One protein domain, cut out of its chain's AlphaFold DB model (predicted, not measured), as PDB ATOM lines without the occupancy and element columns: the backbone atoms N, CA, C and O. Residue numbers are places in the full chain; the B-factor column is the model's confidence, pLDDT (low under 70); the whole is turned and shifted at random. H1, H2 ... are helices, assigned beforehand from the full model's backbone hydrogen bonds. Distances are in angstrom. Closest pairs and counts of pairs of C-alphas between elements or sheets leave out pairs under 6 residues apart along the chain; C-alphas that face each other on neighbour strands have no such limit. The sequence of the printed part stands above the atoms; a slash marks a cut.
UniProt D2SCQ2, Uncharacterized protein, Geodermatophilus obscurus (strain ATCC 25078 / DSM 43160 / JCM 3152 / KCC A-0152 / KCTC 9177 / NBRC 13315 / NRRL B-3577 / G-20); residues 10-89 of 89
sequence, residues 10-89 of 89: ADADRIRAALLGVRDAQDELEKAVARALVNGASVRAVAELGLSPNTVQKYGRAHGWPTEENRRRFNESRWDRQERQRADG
ATOM      1  N   ALA A  10     -29.809 -23.630  -4.042       96.25
ATOM      2  CA  ALA A  10     -29.226 -24.779  -3.356       96.25
ATOM      3  C   ALA A  10     -27.725 -24.585  -3.088       96.25
ATOM      4  O   ALA A  10     -27.236 -24.962  -2.019       96.25
ATOM      5  N   ASP A  11     -26.991 -23.947  -3.998       97.62
ATOM      6  CA  ASP A  11     -25.599 -23.560  -3.748       97.62
ATOM      7  C   ASP A  11     -25.488 -22.506  -2.636       97.62
ATOM      8  O   ASP A  11     -24.632 -22.623  -1.751       97.62
ATOM      9  N   ALA A  12     -26.392 -21.523  -2.598       96.81
ATOM     10  CA  ALA A  12     -26.443 -20.541  -1.516       96.81
ATOM     11  C   ALA A  12     -26.740 -21.190  -0.150       96.81
ATOM     12  O   ALA A  12     -26.178 -20.771   0.868       96.81
ATOM     13  N   ASP A  13     -27.609 -22.202  -0.099       98.00
ATOM     14  CA  ASP A  13     -27.897 -22.968   1.119       98.00
ATOM     15  C   ASP A  13     -26.687 -23.797   1.571       98.00
ATOM     16  O   ASP A  13     -26.309 -23.742   2.746       98.00
ATOM     17  N   ARG A  14     -26.015 -24.498   0.648       98.12
ATOM     18  CA  ARG A  14     -24.790 -25.264   0.943       98.12
ATOM     19  C   ARG A  14     -23.687 -24.377   1.509       98.12
ATOM     20  O   ARG A  14     -23.069 -24.734   2.511       98.12
ATOM     21  N   ILE A  15     -23.459 -23.213   0.900       98.12
ATOM     22  CA  ILE A  15     -22.450 -22.255   1.367       98.12
ATOM     23  C   ILE A  15     -22.814 -21.740   2.759       98.12
ATOM     24  O   ILE A  15     -21.957 -21.708   3.640       98.12
ATOM     25  N   ARG A  16     -24.080 -21.375   3.001       98.31
ATOM     26  CA  ARG A  16     -24.525 -20.919   4.328       98.31
ATOM     27  C   ARG A  16     -24.343 -21.996   5.396       98.31
ATOM     28  O   ARG A  16     -23.840 -21.681   6.472       98.31
ATOM     29  N   ALA A  17     -24.678 -23.248   5.095       98.44
ATOM     30  CA  ALA A  17     -24.460 -24.368   6.006       98.44
ATOM     31  C   ALA A  17     -22.965 -24.576   6.312       98.44
ATOM     32  O   ALA A  17     -22.586 -24.705   7.474       98.44
ATOM     33  N   ALA A  18     -22.102 -24.529   5.292       98.56
ATOM     34  CA  ALA A  18     -20.656 -24.633   5.480       98.56
ATOM     35  C   ALA A  18     -20.099 -23.478   6.331       98.56
ATOM     36  O   ALA A  18     -19.277 -23.703   7.217       98.56
ATOM     37  N   LEU A  19     -20.577 -22.247   6.116       98.56
ATOM     38  CA  LEU A  19     -20.180 -21.085   6.913       98.56
ATOM     39  C   LEU A  19     -20.603 -21.204   8.380       98.56
ATOM     40  O   LEU A  19     -19.858 -20.762   9.252       98.56
ATOM     41  N   LEU A  20     -21.769 -21.792   8.661       98.44
ATOM     42  CA  LEU A  20     -22.184 -22.098  10.032       98.44
ATOM     43  C   LEU A  20     -21.242 -23.125  10.665       98.44
ATOM     44  O   LEU A  20     -20.697 -22.854  11.729       98.44
ATOM     45  N   GLY A  21     -20.937 -24.221   9.964       98.31
ATOM     46  CA  GLY A  21     -19.995 -25.228  10.463       98.31
ATOM     47  C   GLY A  21     -18.595 -24.667  10.747       98.31
ATOM     48  O   GLY A  21     -17.982 -25.012  11.754       98.31
ATOM     49  N   VAL A  22     -18.101 -23.748   9.908       98.31
ATOM     50  CA  VAL A  22     -16.825 -23.049  10.155       98.31
ATOM     51  C   VAL A  22     -16.889 -22.197  11.425       98.31
ATOM     52  O   VAL A  22     -15.924 -22.179  12.186       98.31
ATOM     53  N   ARG A  23     -18.003 -21.496  11.670       98.06
ATOM     54  CA  ARG A  23     -18.182 -20.684  12.885       98.06
ATOM     55  C   ARG A  23     -18.226 -21.555  14.135       98.06
ATOM     56  O   ARG A  23     -17.518 -21.256  15.088       98.06
ATOM     57  N   ASP A  24     -18.970 -22.654  14.096       97.75
ATOM     58  CA  ASP A  24     -19.085 -23.569  15.232       97.75
ATOM     59  C   ASP A  24     -17.727 -24.196  15.585       97.75
ATOM     60  O   ASP A  24     -17.318 -24.197  16.748       97.75
ATOM     61  N   ALA A  25     -16.972 -24.645  14.576       98.00
ATOM     62  CA  ALA A  25     -15.622 -25.175  14.770       98.00
ATOM     63  C   ALA A  25     -14.648 -24.111  15.310       98.00
ATOM     64  O   ALA A  25     -13.777 -24.404  16.132       98.00
ATOM     65  N   GLN A  26     -14.794 -22.859  14.868       97.25
ATOM     66  CA  GLN A  26     -13.981 -21.745  15.346       97.25
ATOM     67  C   GLN A  26     -14.266 -21.415  16.819       97.25
ATOM     68  O   GLN A  26     -13.323 -21.172  17.579       97.25
ATOM     69  N   ASP A  27     -15.534 -21.446  17.230       97.19
ATOM     70  CA  ASP A  27     -15.950 -21.254  18.622       97.19
ATOM     71  C   ASP A  27     -15.432 -22.380  19.529       97.19
ATOM     72  O   ASP A  27     -15.011 -22.133  20.663       97.19
ATOM     73  N   GLU A  28     -15.456 -23.625  19.049       98.12
ATOM     74  CA  GLU A  28     -14.907 -24.773  19.772       98.12
ATOM     75  C   GLU A  28     -13.392 -24.636  19.975       98.12
ATOM     76  O   GLU A  28     -12.901 -24.774  21.101       98.12
ATOM     77  N   LEU A  29     -12.658 -24.286  18.914       98.00
ATOM     78  CA  LEU A  29     -11.215 -24.055  18.963       98.00
ATOM     79  C   LEU A  29     -10.846 -22.962  19.974       98.00
ATOM     80  O   LEU A  29      -9.933 -23.137  20.783       98.00
ATOM     81  N   GLU A  30     -11.560 -21.838  19.946       97.94
ATOM     82  CA  GLU A  30     -11.314 -20.711  20.843       97.94
ATOM     83  C   GLU A  30     -11.520 -21.107  22.321       97.94
ATOM     84  O   GLU A  30     -10.646 -20.857  23.164       97.94
ATOM     85  N   LYS A  31     -12.605 -21.829  22.631       97.69
ATOM     86  CA  LYS A  31     -12.875 -22.353  23.982       97.69
ATOM     87  C   LYS A  31     -11.827 -23.375  24.426       97.69
ATOM     88  O   LYS A  31     -11.391 -23.335  25.580       97.69
ATOM     89  N   ALA A  32     -11.399 -24.272  23.537       98.19
ATOM     90  CA  ALA A  32     -10.388 -25.285  23.838       98.19
ATOM     91  C   ALA A  32      -9.030 -24.647  24.177       98.19
ATOM     92  O   ALA A  32      -8.408 -25.000  25.184       98.19
ATOM     93  N   VAL A  33      -8.610 -23.648  23.393       98.19
ATOM     94  CA  VAL A  33      -7.394 -22.863  23.648       98.19
ATOM     95  C   VAL A  33      -7.463 -22.189  25.011       98.19
ATOM     96  O   VAL A  33      -6.550 -22.341  25.826       98.19
ATOM     97  N   ALA A  34      -8.554 -21.480  25.297       96.88
ATOM     98  CA  ALA A  34      -8.714 -20.807  26.576       96.88
ATOM     99  C   ALA A  34      -8.686 -21.784  27.755       96.88
ATOM    100  O   ALA A  34      -8.011 -21.531  28.755       96.88
ATOM    101  N   ARG A  35      -9.359 -22.933  27.628       96.88
ATOM    102  CA  ARG A  35      -9.371 -23.965  28.667       96.88
ATOM    103  C   ARG A  35      -7.974 -24.515  28.938       96.88
ATOM    104  O   ARG A  35      -7.614 -24.673  30.104       96.88
ATOM    105  N   ALA A  36      -7.172 -24.760  27.900       96.69
ATOM    106  CA  ALA A  36      -5.788 -25.197  28.060       96.69
ATOM    107  C   ALA A  36      -4.957 -24.169  28.846       96.69
ATOM    108  O   ALA A  36      -4.228 -24.533  29.771       96.69
ATOM    109  N   LEU A  37      -5.109 -22.880  28.528       95.50
ATOM    110  CA  LEU A  37      -4.405 -21.796  29.214       95.50
ATOM    111  C   LEU A  37      -4.841 -21.651  30.682       95.50
ATOM    112  O   LEU A  37      -3.994 -21.506  31.566       95.50
ATOM    113  N   VAL A  38      -6.147 -21.736  30.962       93.25
ATOM    114  CA  VAL A  38      -6.694 -21.746  32.333       93.25
ATOM    115  C   VAL A  38      -6.128 -22.918  33.137       93.25
ATOM    116  O   VAL A  38      -5.721 -22.732  34.279       93.25
ATOM    117  N   ASN A  39      -5.992 -24.093  32.521       92.50
ATOM    118  CA  ASN A  39      -5.381 -25.271  33.145       92.50
ATOM    119  C   ASN A  39      -3.851 -25.158  33.325       92.50
ATOM    120  O   ASN A  39      -3.228 -26.060  33.884       92.50
ATOM    121  N   GLY A  40      -3.232 -24.061  32.875       90.19
ATOM    122  CA  GLY A  40      -1.817 -23.763  33.100       90.19
ATOM    123  C   GLY A  40      -0.891 -24.056  31.921       90.19
ATOM    124  O   GLY A  40       0.323 -23.944  32.086       90.19
ATOM    125  N   ALA A  41      -1.417 -24.393  30.739       93.38
ATOM    126  CA  ALA A  41      -0.588 -24.495  29.542       93.38
ATOM    127  C   ALA A  41       0.066 -23.142  29.211       93.38
ATOM    128  O   ALA A  41      -0.523 -22.075  29.400       93.38
ATOM    129  N   SER A  42       1.293 -23.179  28.686       93.00
ATOM    130  CA  SER A  42       1.960 -21.966  28.212       93.00
ATOM    131  C   SER A  42       1.438 -21.554  26.833       93.00
ATOM    132  O   SER A  42       1.132 -22.404  25.997       93.00
ATOM    133  N   VAL A  43       1.422 -20.245  26.552       95.00
ATOM    134  CA  VAL A  43       1.080 -19.707  25.218       95.00
ATOM    135  C   VAL A  43       1.938 -20.347  24.123       95.00
ATOM    136  O   VAL A  43       1.434 -20.632  23.043       95.00
ATOM    137  N   ARG A  44       3.221 -20.605  24.413       96.06
ATOM    138  CA  ARG A  44       4.146 -21.257  23.481       96.06
ATOM    139  C   ARG A  44       3.694 -22.675  23.126       96.06
ATOM    140  O   ARG A  44       3.595 -22.979  21.947       96.06
ATOM    141  N   ALA A  45       3.409 -23.505  24.128       96.94
ATOM    142  CA  ALA A  45       3.016 -24.899  23.909       96.94
ATOM    143  C   ALA A  45       1.724 -25.005  23.085       96.94
ATOM    144  O   ALA A  45       1.602 -25.868  22.225       96.94
ATOM    145  N   VAL A  46       0.771 -24.093  23.305       97.44
ATOM    146  CA  VAL A  46      -0.459 -24.045  22.500       97.44
ATOM    147  C   VAL A  46      -0.184 -23.528  21.081       97.44
ATOM    148  O   VAL A  46      -0.765 -24.033  20.125       97.44
ATOM    149  N   ALA A  47       0.712 -22.552  20.909       97.75
ATOM    150  CA  ALA A  47       1.075 -22.022  19.590       97.75
ATOM    151  C   ALA A  47       1.774 -23.061  18.692       97.75
ATOM    152  O   ALA A  47       1.576 -23.061  17.478       97.75
ATOM    153  N   GLU A  48       2.535 -23.990  19.278       98.00
ATOM    154  CA  GLU A  48       3.175 -25.104  18.557       98.00
ATOM    155  C   GLU A  48       2.153 -26.036  17.865       98.00
ATOM    156  O   GLU A  48       2.521 -26.762  16.945       98.00
ATOM    157  N   LEU A  49       0.859 -25.951  18.211       97.38
ATOM    158  CA  LEU A  49      -0.238 -26.674  17.552       97.38
ATOM    159  C   LEU A  49      -0.773 -25.986  16.277       97.38
ATOM    160  O   LEU A  49      -1.822 -26.369  15.765       97.38
ATOM    161  N   GLY A  50      -0.077 -24.971  15.759       97.06
ATOM    162  CA  GLY A  50      -0.427 -24.307  14.495       97.06
ATOM    163  C   GLY A  50      -1.183 -22.987  14.647       97.06
ATOM    164  O   GLY A  50      -1.730 -22.472  13.674       97.06
ATOM    165  N   LEU A  51      -1.199 -22.406  15.849       97.31
ATOM    166  CA  LEU A  51      -1.791 -21.095  16.110       97.31
ATOM    167  C   LEU A  51      -0.705 -20.042  16.299       97.31
ATOM    168  O   LEU A  51       0.313 -20.276  16.945       97.31
ATOM    169  N   SER A  52      -0.950 -18.823  15.812       97.94
ATOM    170  CA  SER A  52      -0.064 -17.715  16.163       97.94
ATOM    171  C   SER A  52      -0.138 -17.438  17.678       97.94
ATOM    172  O   SER A  52      -1.232 -17.488  18.255       97.94
ATOM    173  N   PRO A  53       0.972 -17.066  18.345       97.69
ATOM    174  CA  PRO A  53       0.942 -16.699  19.762       97.69
ATOM    175  C   PRO A  53      -0.053 -15.574  20.086       97.69
ATOM    176  O   PRO A  53      -0.654 -15.565  21.160       97.69
ATOM    177  N   ASN A  54      -0.263 -14.640  19.151       97.94
ATOM    178  CA  ASN A  54      -1.237 -13.558  19.299       97.94
ATOM    179  C   ASN A  54      -2.675 -14.089  19.302       97.94
ATOM    180  O   ASN A  54      -3.481 -13.668  20.129       97.94
ATOM    181  N   THR A  55      -2.983 -15.040  18.418       97.94
ATOM    182  CA  THR A  55      -4.287 -15.713  18.366       97.94
ATOM    183  C   THR A  55      -4.571 -16.450  19.673       97.94
ATOM    184  O   THR A  55      -5.635 -16.270  20.258       97.94
ATOM    185  N   VAL A  56      -3.590 -17.201  20.185       97.94
ATOM    186  CA  VAL A  56      -3.703 -17.917  21.465       97.94
ATOM    187  C   VAL A  56      -4.020 -16.957  22.615       97.94
ATOM    188  O   VAL A  56      -4.935 -17.201  23.401       97.94
ATOM    189  N   GLN A  57      -3.306 -15.831  22.698       96.31
ATOM    190  CA  GLN A  57      -3.562 -14.822  23.728       96.31
ATOM    191  C   GLN A  57      -4.934 -14.160  23.579       96.31
ATOM    192  O   GLN A  57      -5.584 -13.898  24.589       96.31
ATOM    193  N   LYS A  58      -5.374 -13.884  22.344       97.88
ATOM    194  CA  LYS A  58      -6.698 -13.312  22.065       97.88
ATOM    195  C   LYS A  58      -7.804 -14.224  22.602       97.88
ATOM    196  O   LYS A  58      -8.624 -13.757  23.386       97.88
ATOM    197  N   TYR A  59      -7.772 -15.504  22.238       97.81
ATOM    198  CA  TYR A  59      -8.745 -16.508  22.683       97.81
ATOM    199  C   TYR A  59      -8.725 -16.700  24.198       97.81
ATOM    200  O   TYR A  59      -9.769 -16.688  24.844       97.81
ATOM    201  N   GLY A  60      -7.533 -16.776  24.799       96.56
ATOM    202  CA  GLY A  60      -7.409 -16.817  26.254       96.56
ATOM    203  C   GLY A  60      -8.106 -15.634  26.936       96.56
ATOM    204  O   GLY A  60      -8.917 -15.834  27.839       96.56
ATOM    205  N   ARG A  61      -7.837 -14.404  26.475       95.50
ATOM    206  CA  ARG A  61      -8.420 -13.175  27.046       95.50
ATOM    207  C   ARG A  61      -9.934 -13.100  26.896       95.50
ATOM    208  O   ARG A  61     -10.596 -12.643  27.823       95.50
ATOM    209  N   ALA A  62     -10.476 -13.564  25.773       94.38
ATOM    210  CA  ALA A  62     -11.918 -13.596  25.540       94.38
ATOM    211  C   ALA A  62     -12.662 -14.511  26.534       94.38
ATOM    212  O   ALA A  62     -13.828 -14.276  26.841       94.38
ATOM    213  N   HIS A  63     -11.971 -15.509  27.093       92.88
ATOM    214  CA  HIS A  63     -12.558 -16.556  27.930       92.88
ATOM    215  C   HIS A  63     -11.964 -16.631  29.349       92.88
ATOM    216  O   HIS A  63     -11.986 -17.682  29.989       92.88
ATOM    217  N   GLY A  64     -11.462 -15.508  29.873       86.94
ATOM    218  CA  GLY A  64     -11.120 -15.367  31.295       86.94
ATOM    219  C   GLY A  64      -9.695 -15.769  31.688       86.94
ATOM    220  O   GLY A  64      -9.373 -15.785  32.876       86.94
ATOM    221  N   TRP A  65      -8.817 -16.050  30.723       91.25
ATOM    222  CA  TRP A  65      -7.380 -16.154  30.967       91.25
ATOM    223  C   TRP A  65      -6.695 -14.777  30.810       91.25
ATOM    224  O   TRP A  65      -6.991 -14.053  29.861       91.25
ATOM    225  N   PRO A  66      -5.728 -14.402  31.670       85.94
ATOM    226  CA  PRO A  66      -5.180 -15.183  32.773       85.94
ATOM    227  C   PRO A  66      -6.037 -15.116  34.041       85.94
ATOM    228  O   PRO A  66      -6.438 -14.037  34.493       85.94
ATOM    229  N   THR A  67      -6.226 -16.275  34.672       85.62
ATOM    230  CA  THR A  67      -6.801 -16.349  36.022       85.62
ATOM    231  C   THR A  67      -5.837 -15.757  37.054       85.62
ATOM    232  O   THR A  67      -4.647 -15.569  36.778       85.62
ATOM    233  N   GLU A  68      -6.330 -15.471  38.259       84.12
ATOM    234  CA  GLU A  68      -5.480 -15.017  39.368       84.12
ATOM    235  C   GLU A  68      -4.378 -16.041  39.689       84.12
ATOM    236  O   GLU A  68      -3.221 -15.683  39.895       84.12
ATOM    237  N   GLU A  69      -4.698 -17.334  39.620       77.44
ATOM    238  CA  GLU A  69      -3.720 -18.404  39.806       77.44
ATOM    239  C   GLU A  69      -2.665 -18.424  38.689       77.44
ATOM    240  O   GLU A  69      -1.471 -18.537  38.974       77.44
ATOM    241  N   ASN A  70      -3.065 -18.248  37.423       80.81
ATOM    242  CA  ASN A  70      -2.107 -18.121  36.320       80.81
ATOM    243  C   ASN A  70      -1.179 -16.913  36.522       80.81
ATOM    244  O   ASN A  70       0.016 -17.011  36.240       80.81
ATOM    245  N   ARG A  71      -1.710 -15.786  37.019       80.56
ATOM    246  CA  ARG A  71      -0.910 -14.595  37.339       80.56
ATOM    247  C   ARG A  71       0.076 -14.874  38.465       80.56
ATOM    248  O   ARG A  71       1.249 -14.533  38.326       80.56
ATOM    249  N   ARG A  72      -0.366 -15.541  39.536       78.62
ATOM    250  CA  ARG A  72       0.498 -15.916  40.661       78.62
ATOM    251  C   ARG A  72       1.646 -16.817  40.205       78.62
ATOM    252  O   ARG A  72       2.797 -16.453  40.415       78.62
ATOM    253  N   ARG A  73       1.354 -17.901  39.474       75.25
ATOM    254  CA  ARG A  73       2.375 -18.827  38.939       75.25
ATOM    255  C   ARG A  73       3.371 -18.133  38.005       75.25
ATOM    256  O   ARG A  73       4.565 -18.432  38.031       75.25
ATOM    257  N   PHE A  74       2.898 -17.202  37.172       72.38
ATOM    258  CA  PHE A  74       3.772 -16.422  36.294       72.38
ATOM    259  C   PHE A  74       4.709 -15.501  37.088       72.38
ATOM    260  O   PHE A  74       5.889 -15.389  36.751       72.38
ATOM    261  N   ASN A  75       4.202 -14.870  38.150       67.31
ATOM    262  CA  ASN A  75       4.999 -14.024  39.033       67.31
ATOM    263  C   ASN A  75       6.009 -14.844  39.848       67.31
ATOM    264  O   ASN A  75       7.177 -14.476  39.876       67.31
ATOM    265  N   GLU A  76       5.603 -15.975  40.431       64.31
ATOM    266  CA  GLU A  76       6.492 -16.924  41.125       64.31
ATOM    267  C   GLU A  76       7.637 -17.373  40.198       64.31
ATOM    268  O   GLU A  76       8.810 -17.196  40.515       64.31
ATOM    269  N   SER A  77       7.315 -17.787  38.967       61.81
ATOM    270  CA  SER A  77       8.322 -18.177  37.963       61.81
ATOM    271  C   SER A  77       9.290 -17.040  37.582       61.81
ATOM    272  O   SER A  77      10.424 -17.292  37.163       61.81
ATOM    273  N   ARG A  78       8.846 -15.776  37.666       61.88
ATOM    274  CA  ARG A  78       9.679 -14.585  37.419       61.88
ATOM    275  C   ARG A  78      10.619 -14.306  38.587       61.88
ATOM    276  O   ARG A  78      11.779 -13.985  38.324       61.88
ATOM    277  N   TRP A  79      10.142 -14.437  39.823       56.03
ATOM    278  CA  TRP A  79      10.956 -14.281  41.030       56.03
ATOM    279  C   TRP A  79      12.047 -15.352  41.101       56.03
ATOM    280  O   TRP A  79      13.219 -14.990  41.160       56.03
ATOM    281  N   ASP A  80      11.707 -16.626  40.883       59.62
ATOM    282  CA  ASP A  80      12.676 -17.736  40.851       59.62
ATOM    283  C   ASP A  80      13.784 -17.541  39.804       59.62
ATOM    284  O   ASP A  80      14.929 -17.972  39.960       59.62
ATOM    285  N   ARG A  81      13.451 -16.931  38.660       58.53
ATOM    286  CA  ARG A  81      14.439 -16.636  37.612       58.53
ATOM    287  C   ARG A  81      15.328 -15.453  37.995       58.53
ATOM    288  O   ARG A  81      16.519 -15.488  37.702       58.53
ATOM    289  N   GLN A  82      14.763 -14.420  38.614       57.47
ATOM    290  CA  GLN A  82      15.505 -13.231  39.024       57.47
ATOM    291  C   GLN A  82      16.442 -13.521  40.201       57.47
ATOM    292  O   GLN A  82      17.553 -13.003  40.220       57.47
ATOM    293  N   GLU A  83      16.034 -14.373  41.141       59.19
ATOM    294  CA  GLU A  83      16.884 -14.803  42.254       59.19
ATOM    295  C   GLU A  83      18.089 -15.613  41.776       59.19
ATOM    296  O   GLU A  83      19.209 -15.307  42.172       59.19
ATOM    297  N   ARG A  84      17.903 -16.549  40.832       58.66
ATOM    298  CA  ARG A  84      19.034 -17.251  40.196       58.66
ATOM    299  C   ARG A  84      19.991 -16.292  39.482       58.66
ATOM    300  O   ARG A  84      21.191 -16.365  39.685       58.66
ATOM    301  N   GLN A  85      19.465 -15.328  38.722       61.62
ATOM    302  CA  GLN A  85      20.301 -14.325  38.044       61.62
ATOM    303  C   GLN A  85      21.056 -13.392  39.003       61.62
ATOM    304  O   GLN A  85      22.080 -12.846  38.612       61.62
ATOM    305  N   ARG A  86      20.554 -13.180  40.226       62.41
ATOM    306  CA  ARG A  86      21.244 -12.403  41.270       62.41
ATOM    307  C   ARG A  86      22.247 -13.226  42.076       62.41
ATOM    308  O   ARG A  86      23.124 -12.633  42.683       62.41
ATOM    309  N   ALA A  87      22.086 -14.546  42.132       62.62
ATOM    310  CA  ALA A  87      23.011 -15.444  42.818       62.62
ATOM    311  C   ALA A  87      24.239 -15.802  41.959       62.62
ATOM    312  O   ALA A  87      25.293 -16.100  42.511       62.62
ATOM    313  N   ASP A  88      24.103 -15.745  40.630       60.19
ATOM    314  CA  ASP A  88      25.153 -16.087  39.657       60.19
ATOM    315  C   ASP A  88      25.938 -14.866  39.113       60.19
ATOM    316  O   ASP A  88      26.680 -15.003  38.136       60.19
ATOM    317  N   GLY A  89      25.767 -13.669  39.691       49.91
ATOM    318  CA  GLY A  89      26.444 -12.424  39.281       49.91
ATOM    319  C   GLY A  89      27.151 -11.739  40.439       49.91
ATOM    320  O   GLY A  89      28.224 -11.150  40.184       49.91
TER     321      GLY A  89
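AT A GLANCE: This is residues 10 to 89 of the 89 residues of an uncharacterized protein of Geodermatophilus obscurus (strain ATCC 25078 / DSM 43160 / JCM 3152 / KCC A-0152 / KCTC 9177 / NBRC 13315 / NRRL B-3577 / G-20) (UniProt D2SCQ2). A small head, made by the last turns of the long helix H1 with the short helices H2 and H3, has a helical arm sticking out at each end: residues 10 to 26 of H1, and residues 75 to 89, of which 75 to 87 belong to H4. H3 crosses the last turns of H1. The printed part has 80 residues with four named helices, H1, H2, H3 and H4 along the chain, and no named strand; the class is all helix. The whole is extended, with a radius of gyration of the C-alphas of 18.5 A, and the arms make its length: the C-alphas span 71 by 22 by 14 A.

HOW THE PARTS SIT: H1, residues 10 to 38, touches H3, residues 53 to 62, with residues 30 to 38 alone; their closest C-alphas, those of Ala 34 and Gly 60, are 4.2 A apart, and their lines are about perpendicular at 88 degrees. H1 and H2, residues 43 to 47, only just touch, with 3 pairs of C-alphas within 8 A, the closest those of Leu 37 and Val 43 at 7.1 A. H2 touches H3, closest at the C-alphas of Ala 47 and Pro 53, 5.3 A. H4, residues 68 to 87, touches no helix. It is close to H1 but not clearly touching, with the C-alphas of Val 38 and Asn 70 closest at 7.1 A, at a steep tilt of 51 degrees, the same way. H4 is apart from H2 and H3. In H1, H2, H3 and H4 every O i to N i+4 pair is within hydrogen-bond range.

IN THESE COORDINATES: H1 is 42.3 A long, from C-alpha 10 at (-29.226, -24.779, -3.356) to C-alpha 38 at (-6.694, -21.746, 32.333). H2 measures 6.1 A and H3 14.4 A. H4 is 28.7 A long and ends at C-alpha 87, (23.011, -15.444, 42.818).

THE WHOLE: The C-alphas of Ala 10 and Gly 89, the two farthest apart, are 71.2 A apart. The printed part has no cut, and its three links are tight. Residues 75 to 89 have pLDDT under 70; the mean of the printed part is 87.9.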